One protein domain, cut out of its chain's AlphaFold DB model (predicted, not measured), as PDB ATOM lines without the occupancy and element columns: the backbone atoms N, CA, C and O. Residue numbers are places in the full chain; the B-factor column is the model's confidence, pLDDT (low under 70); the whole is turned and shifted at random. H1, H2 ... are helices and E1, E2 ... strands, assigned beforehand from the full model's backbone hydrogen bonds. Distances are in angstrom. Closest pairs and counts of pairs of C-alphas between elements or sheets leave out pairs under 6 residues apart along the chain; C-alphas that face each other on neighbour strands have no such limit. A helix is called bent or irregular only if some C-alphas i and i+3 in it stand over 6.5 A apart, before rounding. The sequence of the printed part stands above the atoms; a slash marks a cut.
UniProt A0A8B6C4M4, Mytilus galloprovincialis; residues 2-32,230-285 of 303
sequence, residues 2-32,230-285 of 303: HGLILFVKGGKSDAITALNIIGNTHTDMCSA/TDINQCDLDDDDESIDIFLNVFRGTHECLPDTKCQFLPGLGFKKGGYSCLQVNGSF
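AT A GLANCE: This is residues 2 to 32 and 230 to 285 of the 303 residues of a protein of Mytilus galloprovincialis (UniProt A0A8B6C4M4). Little regular structure is here: a body mostly of loops has the antiparallel hairpin E1 - E2 on one side and helix H1 on the other, with short helix H2 packing on residues 12 to 16 of H1. Residues 2 to 7 and 26 to 32 stick out. The 87 printed residues run H1, H2, E1, E2; the class is mixed, with only 29 residues in named elements. The whole is loose, radius of gyration of the C-alphas 14.9 A, spanning 47 by 45 by 23 A.

IN THESE COORDINATES: Find E1, residues 261 to 265, 12.9 A, from C-alpha 261 at (151.464, 167.360, 162.748). E2, residues 276 to 280, covers 13.3 A. H1, residues 12 to 24, runs 18.6 A from (145.175, 149.088, 167.716). H2, residues 246 to 251, covers 10.3 A and is irregular: C-alphas 247 and 250 are 7.7 A apart.

HOW THE PARTS SIT: In the hairpin, look at N 262 and O 279, 2.7 A, within hydrogen-bond range; the strand directions differ by 150 degrees. H1 and E1 are apart, as are H1 and E2, and H2 and E2. H1, with residues 12 to 16 alone, touches H2, about perpendicular at 88 degrees; the closest C-alphas, of Ala 15 and Phe 251, are 5.5 A apart. Every O i to N i+4 pair is within range in H1; in H2, 0 of 2 are, beside 2 of 3 O i to N i+3 pairs.

THE WHOLE: The farthest C-alphas, of His 2 and Asp 28, are 50.0 A apart. Residues 33 to 229 are not printed; C-alphas 32 and 230 are 19.7 A apart across the cut. Of the links printed whole, H2 to E1 and E1 to E2 are short. Look for pLDDT under 70 at residues 2 to 11, 26 to 32, 239 to 246 and 282 to 285.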
ATOM      1  N   HIS A   2     129.509 155.364 187.937       23.45
ATOM      2  CA  HIS A   2     130.892 154.910 187.736       23.45
ATOM      3  C   HIS A   2     130.815 154.165 186.400       23.45
ATOM      4  O   HIS A   2     130.382 153.015 186.345       23.45
ATOM      5  N   GLY A   3     131.058 154.901 185.312       24.95
ATOM      6  CA  GLY A   3     131.112 154.345 183.966       24.95
ATOM      7  C   GLY A   3     132.330 153.442 183.870       24.95
ATOM      8  O   GLY A   3     133.459 153.897 184.041       24.95
ATOM      9  N   LEU A   4     132.088 152.152 183.672       24.61
ATOM     10  CA  LEU A   4     133.130 151.185 183.388       24.61
ATOM     11  C   LEU A   4     133.548 151.412 181.930       24.61
ATOM     12  O   LEU A   4     132.819 151.041 181.013       24.61
ATOM     13  N   ILE A   5     134.688 152.068 181.719       29.05
ATOM     14  CA  ILE A   5     135.357 152.097 180.417       29.05
ATOM     15  C   ILE A   5     135.772 150.651 180.127       29.05
ATOM     16  O   ILE A   5     136.721 150.124 180.709       29.05
ATOM     17  N   LEU A   6     134.988 149.981 179.287       27.88
ATOM     18  CA  LEU A   6     135.322 148.682 178.722       27.88
ATOM     19  C   LEU A   6     136.529 148.881 177.805       27.88
ATOM     20  O   LEU A   6     136.405 149.392 176.696       27.88
ATOM     21  N   PHE A   7     137.710 148.482 178.276       28.64
ATOM     22  CA  PHE A   7     138.857 148.262 177.406       28.64
ATOM     23  C   PHE A   7     138.474 147.190 176.379       28.64
ATOM     24  O   PHE A   7     138.341 146.009 176.713       28.64
ATOM     25  N   VAL A   8     138.255 147.626 175.139       38.59
ATOM     26  CA  VAL A   8     138.005 146.773 173.978       38.59
ATOM     27  C   VAL A   8     139.190 145.826 173.816       38.59
ATOM     28  O   VAL A   8     140.340 146.243 173.700       38.59
ATOM     29  N   LYS A   9     138.914 144.522 173.855       36.38
ATOM     30  CA  LYS A   9     139.911 143.444 173.800       36.38
ATOM     31  C   LYS A   9     140.355 143.094 172.365       36.38
ATOM     32  O   LYS A   9     140.858 141.998 172.152       36.38
ATOM     33  N   GLY A  10     140.181 144.021 171.421       48.12
ATOM     34  CA  GLY A  10     140.754 144.014 170.071       48.12
ATOM     35  C   GLY A  10     141.582 145.287 169.912       48.12
ATOM     36  O   GLY A  10     141.060 146.390 170.054       48.12
ATOM     37  N   GLY A  11     142.896 145.141 169.785       69.00
ATOM     38  CA  GLY A  11     143.840 146.246 169.955       69.00
ATOM     39  C   GLY A  11     143.995 147.108 168.702       69.00
ATOM     40  O   GLY A  11     143.608 146.718 167.605       69.00
ATOM     41  N   LYS A  12     144.698 148.244 168.837       79.69
ATOM     42  CA  LYS A  12     145.175 149.088 167.716       79.69
ATOM     43  C   LYS A  12     145.846 148.274 166.590       79.69
ATOM     44  O   LYS A  12     145.790 148.656 165.428       79.69
ATOM     45  N   SER A  13     146.452 147.134 166.932       86.00
ATOM     46  CA  SER A  13     147.040 146.177 165.984       86.00
ATOM     47  C   SER A  13     146.017 145.552 165.024       86.00
ATOM     48  O   SER A  13     146.306 145.410 163.835       86.00
ATOM     49  N   ASP A  14     144.831 145.193 165.513       87.75
ATOM     50  CA  ASP A  14     143.788 144.548 164.703       87.75
ATOM     51  C   ASP A  14     143.192 145.562 163.723       87.75
ATOM     52  O   ASP A  14     143.056 145.280 162.535       87.75
ATOM     53  N   ALA A  15     142.972 146.796 164.193       90.31
ATOM     54  CA  ALA A  15     142.542 147.916 163.361       90.31
ATOM     55  C   ALA A  15     143.540 148.219 162.228       90.31
ATOM     56  O   ALA A  15     143.143 148.359 161.073       90.31
ATOM     57  N   ILE A  16     144.845 148.261 162.525       91.50
ATOM     58  CA  ILE A  16     145.894 148.454 161.506       91.50
ATOM     59  C   ILE A  16     145.913 147.290 160.506       91.50
ATOM     60  O   ILE A  16     146.054 147.512 159.303       91.50
ATOM     61  N   THR A  17     145.750 146.054 160.982       91.44
ATOM     62  CA  THR A  17     145.682 144.871 160.113       91.44
ATOM     63  C   THR A  17     144.489 144.966 159.165       91.44
ATOM     64  O   THR A  17     144.659 144.814 157.956       91.44
ATOM     65  N   ALA A  18     143.311 145.310 159.685       91.62
ATOM     66  CA  ALA A  18     142.111 145.505 158.885       91.62
ATOM     67  C   ALA A  18     142.270 146.639 157.860       91.62
ATOM     68  O   ALA A  18     141.922 146.451 156.699       91.62
ATOM     69  N   LEU A  19     142.876 147.772 158.231       92.69
ATOM     70  CA  LEU A  19     143.169 148.873 157.302       92.69
ATOM     71  C   LEU A  19     144.082 148.448 156.151       92.69
ATOM     72  O   LEU A  19     143.901 148.896 155.020       92.69
ATOM     73  N   ASN A  20     145.065 147.591 156.426       90.62
ATOM     74  CA  ASN A  20     145.934 147.057 155.384       90.62
ATOM     75  C   ASN A  20     145.181 146.088 154.467       90.62
ATOM     76  O   ASN A  20     145.420 146.110 153.265       90.62
ATOM     77  N   ILE A  21     144.263 145.270 154.992       89.50
ATOM     78  CA  ILE A  21     143.387 144.435 154.155       89.50
ATOM     79  C   ILE A  21     142.519 145.337 153.271       89.50
ATOM     80  O   ILE A  21     142.579 145.217 152.054       89.50
ATOM     81  N   ILE A  22     141.813 146.308 153.861       90.06
ATOM     82  CA  ILE A  22     140.970 147.279 153.145       90.06
ATOM     83  C   ILE A  22     141.745 147.976 152.021       90.06
ATOM     84  O   ILE A  22     141.249 148.065 150.904       90.06
ATOM     85  N   GLY A  23     142.965 148.447 152.294       87.44
ATOM     86  CA  GLY A  23     143.792 149.139 151.302       87.44
ATOM     87  C   GLY A  23     144.311 148.253 150.162       87.44
ATOM     88  O   GLY A  23     144.667 148.789 149.117       87.44
ATOM     89  N   ASN A  24     144.358 146.931 150.355       83.75
ATOM     90  CA  ASN A  24     144.826 145.962 149.357       83.75
ATOM     91  C   ASN A  24     143.680 145.234 148.635       83.75
ATOM     92  O   ASN A  24     143.925 144.543 147.645       83.75
ATOM     93  N   THR A  25     142.444 145.350 149.120       80.81
ATOM     94  CA  THR A  25     141.281 144.763 148.461       80.81
ATOM     95  C   THR A  25     140.953 145.561 147.202       80.81
ATOM     96  O   THR A  25     140.546 146.721 147.257       80.81
ATOM     97  N   HIS A  26     141.114 144.913 146.051       68.62
ATOM     98  CA  HIS A  26     140.752 145.442 144.742       68.62
ATOM     99  C   HIS A  26     139.777 144.487 144.052       68.62
ATOM    100  O   HIS A  26     139.863 143.271 144.224       68.62
ATOM    101  N   THR A  27     138.894 145.033 143.212       60.75
ATOM    102  CA  THR A  27     137.911 144.262 142.427       60.75
ATOM    103  C   THR A  27     138.549 143.181 141.551       60.75
ATOM    104  O   THR A  27     137.914 142.177 141.242       60.75
ATOM    105  N   ASP A  28     139.821 143.356 141.187       55.59
ATOM    106  CA  ASP A  28     140.528 142.504 140.228       55.59
ATOM    107  C   ASP A  28     141.212 141.286 140.886       55.59
ATOM    108  O   ASP A  28     141.666 140.376 140.191       55.59
ATOM    109  N   MET A  29     141.273 141.236 142.224       54.28
ATOM    110  CA  MET A  29     141.867 140.141 143.005       54.28
ATOM    111  C   MET A  29     140.966 139.804 144.197       54.28
ATOM    112  O   MET A  29     141.279 140.105 145.347       54.28
ATOM    113  N   CYS A  30     139.814 139.195 143.921       60.59
ATOM    114  CA  CYS A  30     138.822 138.917 144.953       60.59
ATOM    115  C   CYS A  30     139.191 137.675 145.778       60.59
ATOM    116  O   CYS A  30     138.797 136.553 145.462       60.59
ATOM    117  N   SER A  31     139.984 137.867 146.832       59.53
ATOM    118  CA  SER A  31     140.097 136.903 147.928       59.53
ATOM    119  C   SER A  31     139.149 137.324 149.045       59.53
ATOM    120  O   SER A  31     139.375 138.364 149.673       59.53
ATOM    121  N   ALA A  32     138.104 136.525 149.289       60.34
ATOM    122  CA  ALA A  32     137.192 136.726 150.412       60.34
ATOM    123  C   ALA A  32     138.005 136.951 151.696       60.34
ATOM    124  O   ALA A  32     138.886 136.159 152.033       60.34
ATOM    125  N   THR A 230     130.421 154.446 154.243       89.31
ATOM    126  CA  THR A 230     130.758 154.633 155.658       89.31
ATOM    127  C   THR A 230     132.226 155.020 155.771       89.31
ATOM    128  O   THR A 230     133.117 154.206 155.521       89.31
ATOM    129  N   ASP A 231     132.491 156.267 156.146       90.94
ATOM    130  CA  ASP A 231     133.856 156.771 156.252       90.94
ATOM    131  C   ASP A 231     134.623 156.157 157.428       90.94
ATOM    132  O   ASP A 231     134.142 156.090 158.560       90.94
ATOM    133  N   ILE A 232     135.885 155.805 157.184       91.81
ATOM    134  CA  ILE A 232     136.817 155.433 158.248       91.81
ATOM    135  C   ILE A 232     137.561 156.678 158.735       91.81
ATOM    136  O   ILE A 232     138.434 157.209 158.044       91.81
ATOM    137  N   ASN A 233     137.282 157.107 159.966       91.38
ATOM    138  CA  ASN A 233     138.068 158.145 160.626       91.38
ATOM    139  C   ASN A 233     139.233 157.526 161.422       91.38
ATOM    140  O   ASN A 233     139.029 156.841 162.427       91.38
ATOM    141  N   GLN A 234     140.460 157.790 160.961       93.06
ATOM    142  CA  GLN A 234     141.703 157.308 161.576       93.06
ATOM    143  C   GLN A 234     142.381 158.311 162.517       93.06
ATOM    144  O   GLN A 234     143.390 157.964 163.139       93.06
ATOM    145  N   CYS A 235     141.872 159.544 162.607       91.88
ATOM    146  CA  CYS A 235     142.406 160.544 163.526       91.88
ATOM    147  C   CYS A 235     142.189 160.132 164.983       91.88
ATOM    148  O   CYS A 235     141.435 159.200 165.264       91.88
ATOM    149  N   ASP A 236     142.906 160.765 165.907       89.19
ATOM    150  CA  ASP A 236     142.725 160.522 167.337       89.19
ATOM    151  C   ASP A 236     141.288 160.859 167.782       89.19
ATOM    152  O   ASP A 236     140.580 161.623 167.124       89.19
ATOM    153  N   LEU A 237     140.842 160.249 168.885       81.25
ATOM    154  CA  LEU A 237     139.616 160.681 169.556       81.25
ATOM    155  C   LEU A 237     139.898 162.037 170.210       81.25
ATOM    156  O   LEU A 237     140.707 162.100 171.137       81.25
ATOM    157  N   ASP A 238     139.254 163.100 169.735       73.50
ATOM    158  CA  ASP A 238     139.246 164.378 170.447       73.50
ATOM    159  C   ASP A 238     138.208 164.303 171.587       73.50
ATOM    160  O   ASP A 238     137.148 163.694 171.430       73.50
ATOM    161  N   ASP A 239     138.484 164.934 172.736       55.53
ATOM    162  CA  ASP A 239     137.570 164.946 173.898       55.53
ATOM    163  C   ASP A 239     136.202 165.599 173.581       55.53
ATOM    164  O   ASP A 239     135.214 165.331 174.265       55.53
ATOM    165  N   ASP A 240     136.149 166.421 172.525       56.31
ATOM    166  CA  ASP A 240     134.955 167.114 172.022       56.31
ATOM    167  C   ASP A 240     134.312 166.408 170.806       56.31
ATOM    168  O   ASP A 240     133.344 166.914 170.231       56.31
ATOM    169  N   ASP A 241     134.852 165.261 170.372       59.72
ATOM    170  CA  ASP A 241     134.339 164.520 169.219       59.72
ATOM    171  C   ASP A 241     133.088 163.719 169.611       59.72
ATOM    172  O   ASP A 241     133.126 162.509 169.841       59.72
ATOM    173  N   GLU A 242     131.943 164.405 169.639       54.25
ATOM    174  CA  GLU A 242     130.608 163.793 169.696       54.25
ATOM    175  C   GLU A 242     130.258 163.016 168.407       54.25
ATOM    176  O   GLU A 242     129.077 162.848 168.091       54.25
ATOM    177  N   SER A 243     131.238 162.564 167.605       53.75
ATOM    178  CA  SER A 243     130.943 161.780 166.406       53.75
ATOM    179  C   SER A 243     130.033 160.598 166.739       53.75
ATOM    180  O   SER A 243     130.304 159.751 167.592       53.75
ATOM    181  N   ILE A 244     128.917 160.593 166.022       54.72
ATOM    182  CA  ILE A 244     127.783 159.698 166.209       54.72
ATOM    183  C   ILE A 244     128.117 158.271 165.756       54.72
ATOM    184  O   ILE A 244     127.477 157.344 166.233       54.72
ATOM    185  N   ASP A 245     129.146 158.067 164.922       59.78
ATOM    186  CA  ASP A 245     129.507 156.765 164.344       59.78
ATOM    187  C   ASP A 245     130.445 155.928 165.227       59.78
ATOM    188  O   ASP A 245     131.586 155.618 164.875       59.78
ATOM    189  N   ILE A 246     129.916 155.479 166.371       69.62
ATOM    190  CA  ILE A 246     130.601 154.549 167.290       69.62
ATOM    191  C   ILE A 246     131.006 153.246 166.577       69.62
ATOM    192  O   ILE A 246     132.005 152.622 166.942       69.62
ATOM    193  N   PHE A 247     130.285 152.874 165.512       78.62
ATOM    194  CA  PHE A 247     130.522 151.668 164.722       78.62
ATOM    195  C   PHE A 247     131.988 151.502 164.288       78.62
ATOM    196  O   PHE A 247     132.547 150.422 164.475       78.62
ATOM    197  N   LEU A 248     132.640 152.564 163.792       85.75
ATOM    198  CA  LEU A 248     134.013 152.513 163.263       85.75
ATOM    199  C   LEU A 248     135.069 153.154 164.169       85.75
ATOM    200  O   LEU A 248     136.219 153.329 163.753       85.75
ATOM    201  N   ASN A 249     134.739 153.437 165.433       87.50
ATOM    202  CA  ASN A 249     135.698 154.011 166.385       87.50
ATOM    203  C   ASN A 249     136.918 153.117 166.646       87.50
ATOM    204  O   ASN A 249     137.951 153.609 167.095       87.50
ATOM    205  N   VAL A 250     136.847 151.832 166.288       88.38
ATOM    206  CA  VAL A 250     137.988 150.907 166.306       88.38
ATOM    207  C   VAL A 250     139.189 151.406 165.484       88.38
ATOM    208  O   VAL A 250     140.324 151.053 165.793       88.38
ATOM    209  N   PHE A 251     138.970 152.251 164.470       91.44
ATOM    210  CA  PHE A 251     140.036 152.795 163.622       91.44
ATOM    211  C   PHE A 251     140.647 154.103 164.130       91.44
ATOM    212  O   PHE A 251     141.643 154.557 163.564       91.44
ATOM    213  N   ARG A 252     140.107 154.709 165.189       90.25
ATOM    214  CA  ARG A 252     140.627 155.970 165.728       90.25
ATOM    215  C   ARG A 252     142.078 155.827 166.211       90.25
ATOM    216  O   ARG A 252     142.499 154.784 166.712       90.25
ATOM    217  N   GLY A 253     142.862 156.886 166.021       90.94
ATOM    218  CA  GLY A 253     144.281 156.972 166.376       90.94
ATOM    219  C   GLY A 253     145.205 156.049 165.575       90.94
ATOM    220  O   GLY A 253     146.326 155.765 166.004       90.94
ATOM    221  N   THR A 254     144.755 155.532 164.429       93.81
ATOM    222  CA  THR A 254     145.564 154.685 163.528       93.81
ATOM    223  C   THR A 254     146.241 155.469 162.404       93.81
ATOM    224  O   THR A 254     146.854 154.864 161.525       93.81
ATOM    225  N   HIS A 255     146.124 156.798 162.398       93.69
ATOM    226  CA  HIS A 255     146.802 157.646 161.427       93.69
ATOM    227  C   HIS A 255     148.333 157.497 161.483       93.69
ATOM    228  O   HIS A 255     148.921 157.127 162.499       93.69
ATOM    229  N   GLU A 256     148.989 157.856 160.384       94.75
ATOM    230  CA  GLU A 256     150.443 157.767 160.193       94.75
ATOM    231  C   GLU A 256     151.119 159.157 160.234       94.75
ATOM    232  O   GLU A 256     152.278 159.304 159.857       94.75
ATOM    233  N   CYS A 257     150.399 160.195 160.690       93.81
ATOM    234  CA  CYS A 257     150.937 161.550 160.864       93.81
ATOM    235  C   CYS A 257     152.170 161.610 161.782       93.81
ATOM    236  O   CYS A 257     152.280 160.870 162.762       93.81
ATOM    237  N   LEU A 258     153.081 162.537 161.471       93.06
ATOM    238  CA  LEU A 258     154.266 162.807 162.282       93.06
ATOM    239  C   LEU A 258     153.883 163.489 163.610       93.06
ATOM    240  O   LEU A 258     152.876 164.198 163.649       93.06
ATOM    241  N   PRO A 259     154.691 163.346 164.679       87.06
ATOM    242  CA  PRO A 259     154.383 163.925 165.992       87.06
ATOM    243  C   PRO A 259     154.185 165.451 166.026       87.06
ATOM    244  O   PRO A 259     153.548 165.959 166.941       87.06
ATOM    245  N   ASP A 260     154.744 166.190 165.066       88.19
ATOM    246  CA  ASP A 260     154.633 167.650 164.917       88.19
ATOM    247  C   ASP A 260     153.463 168.088 164.013       88.19
ATOM    248  O   ASP A 260     153.284 169.275 163.717       88.19
ATOM    249  N   THR A 261     152.642 167.132 163.584       91.56
ATOM    250  CA  THR A 261     151.464 167.360 162.748       91.56
ATOM    251  C   THR A 261     150.189 166.914 163.460       91.56
ATOM    252  O   THR A 261     150.199 165.987 164.264       91.56
ATOM    253  N   LYS A 262     149.073 167.580 163.163       91.31
ATOM    254  CA  LYS A 262     147.731 167.233 163.626       91.31
ATOM    255  C   LYS A 262     146.978 166.504 162.517       91.31
ATOM    256  O   LYS A 262     146.929 166.979 161.382       91.31
ATOM    257  N   CYS A 263     146.369 165.373 162.862       93.06
ATOM    258  CA  CYS A 263     145.470 164.659 161.966       93.06
ATOM    259  C   CYS A 263     144.168 165.448 161.771       93.06
ATOM    260  O   CYS A 263     143.572 165.923 162.738       93.06
ATOM    261  N   GLN A 264     143.720 165.573 160.524       92.56
ATOM    262  CA  GLN A 264     142.416 166.118 160.165       92.56
ATOM    263  C   GLN A 264     141.654 165.109 159.306       92.56
ATOM    264  O   GLN A 264     142.110 164.757 158.218       92.56
ATOM    265  N   PHE A 265     140.487 164.678 159.784       92.38
ATOM    266  CA  PHE A 265     139.607 163.754 159.073       92.38
ATOM    267  C   PHE A 265     139.054 164.377 157.782       92.38
ATOM    268  O   PHE A 265     138.697 165.557 157.754       92.38
ATOM    269  N   LEU A 266     138.989 163.576 156.717       92.06
ATOM    270  CA  LEU A 266     138.453 163.950 155.409       92.06
ATOM    271  C   LEU A 266     137.191 163.109 155.115       92.06
ATOM    272  O   LEU A 266     137.333 161.942 154.747       92.06
ATOM    273  N   PRO A 267     135.975 163.669 155.269       90.75
ATOM    274  CA  PRO A 267     134.726 162.939 155.036       90.75
ATOM    275  C   PRO A 267     134.413 162.733 153.542       90.75
ATOM    276  O   PRO A 267     134.944 163.434 152.678       90.75
ATOM    277  N   GLY A 268     133.495 161.811 153.243       89.94
ATOM    278  CA  GLY A 268     132.999 161.494 151.898       89.94
ATOM    279  C   GLY A 268     133.951 160.627 151.074       89.94
ATOM    280  O   GLY A 268     133.913 160.631 149.845       89.94
ATOM    281  N   LEU A 269     134.853 159.926 151.749       91.12
ATOM    282  CA  LEU A 269     135.927 159.138 151.167       91.12
ATOM    283  C   LEU A 269     135.588 157.640 151.122       91.12
ATOM    284  O   LEU A 269     136.202 156.914 150.331       91.12
ATOM    285  N   GLY A 270     134.585 157.220 151.889       90.56
ATOM    286  CA  GLY A 270     134.069 155.869 151.978       90.56
ATOM    287  C   GLY A 270     134.913 154.958 152.862       90.56
ATOM    288  O   GLY A 270     135.838 155.391 153.560       90.56
ATOM    289  N   PHE A 271     134.615 153.663 152.797       91.94
ATOM    290  CA  PHE A 271     135.262 152.630 153.607       91.94
ATOM    291  C   PHE A 271     136.669 152.294 153.101       91.94
ATOM    292  O   PHE A 271     136.926 151.224 152.549       91.94
ATOM    293  N   LYS A 272     137.596 153.245 153.252       91.81
ATOM    294  CA  LYS A 272     138.983 153.123 152.800       91.81
ATOM    295  C   LYS A 272     139.991 153.643 153.817       91.81
ATOM    296  O   LYS A 272     139.725 154.562 154.588       91.81
ATOM    297  N   LYS A 273     141.200 153.081 153.757       92.88
ATOM    298  CA  LYS A 273     142.373 153.589 154.478       92.88
ATOM    299  C   LYS A 273     142.788 154.958 153.916       92.88
ATOM    300  O   LYS A 273     142.741 155.182 152.710       92.88
ATOM    301  N   GLY A 274     143.268 155.840 154.789       93.12
ATOM    302  CA  GLY A 274     143.886 157.118 154.434       93.12
ATOM    303  C   GLY A 274     142.914 158.292 154.354       93.12
ATOM    304  O   GLY A 274     143.222 159.280 153.697       93.12
ATOM    305  N   GLY A 275     141.748 158.201 155.000       93.06
ATOM    306  CA  GLY A 275     140.729 159.255 155.008       93.06
ATOM    307  C   GLY A 275     141.070 160.486 155.863       93.06
ATOM    308  O   GLY A 275     140.231 160.958 156.622       93.06
ATOM    309  N   TYR A 276     142.309 160.979 155.819       94.94
ATOM    310  CA  TYR A 276     142.778 162.099 156.638       94.94
ATOM    311  C   TYR A 276     143.941 162.855 155.977       94.94
ATOM    312  O   TYR A 276     144.581 162.363 155.050       94.94
ATOM    313  N   SER A 277     144.242 164.050 156.489       94.62
ATOM    314  CA  SER A 277     145.452 164.817 156.175       94.62
ATOM    315  C   SER A 277     146.252 165.132 157.442       94.62
ATOM    316  O   SER A 277     145.696 165.178 158.539       94.62
ATOM    317  N   CYS A 278     147.563 165.334 157.301       94.94
ATOM    318  CA  CYS A 278     148.448 165.713 158.403       94.94
ATOM    319  C   CYS A 278     148.835 167.184 158.254       94.94
ATOM    320  O   CYS A 278     149.621 167.544 157.376       94.94
ATOM    321  N   LEU A 279     148.260 168.043 159.092       91.12
ATOM    322  CA  LEU A 279     148.478 169.487 159.064       91.12
ATOM    323  C   LEU A 279     149.563 169.881 160.061       91.12
ATOM    324  O   LEU A 279     149.587 169.372 161.176       91.12
ATOM    325  N   GLN A 280     150.440 170.820 159.717       86.31
ATOM    326  CA  GLN A 280     151.407 171.317 160.699       86.31
ATOM    327  C   GLN A 280     150.715 172.086 161.826       86.31
ATOM    328  O   GLN A 280     149.848 172.929 161.586       86.31
ATOM    329  N   VAL A 281     151.139 171.832 163.064       71.94
ATOM    330  CA  VAL A 281     150.680 172.579 164.237       71.94
ATOM    331  C   VAL A 281     151.442 173.903 164.287       71.94
ATOM    332  O   VAL A 281     152.464 173.995 164.948       71.94
ATOM    333  N   ASN A 282     150.992 174.907 163.524       58.81
ATOM    334  CA  ASN A 282     151.501 176.288 163.513       58.81
ATOM    335  C   ASN A 282     152.990 176.454 163.897       58.81
ATOM    336  O   ASN A 282     153.323 177.000 164.949       58.81
ATOM    337  N   GLY A 283     153.887 176.056 162.996       42.38
ATOM    338  CA  GLY A 283     155.192 176.694 162.866       42.38
ATOM    339  C   GLY A 283     155.035 177.905 161.950       42.38
ATOM    340  O   GLY A 283     154.618 177.761 160.805       42.38
ATOM    341  N   SER A 284     155.305 179.105 162.458       35.66
ATOM    342  CA  SER A 284     155.284 180.359 161.697       35.66
ATOM    343  C   SER A 284     155.945 180.207 160.319       35.66
ATOM    344  O   SER A 284     157.121 179.858 160.238       35.66
ATOM    345  N   PHE A 285     155.234 180.532 159.238       36.66
ATOM    346  CA  PHE A 285     155.866 180.722 157.934       36.66
ATOM    347  C   PHE A 285     156.709 182.004 157.969       36.66
ATOM    348  O   PHE A 285     156.166 183.108 157.941       36.66
TER     349      PHE A 285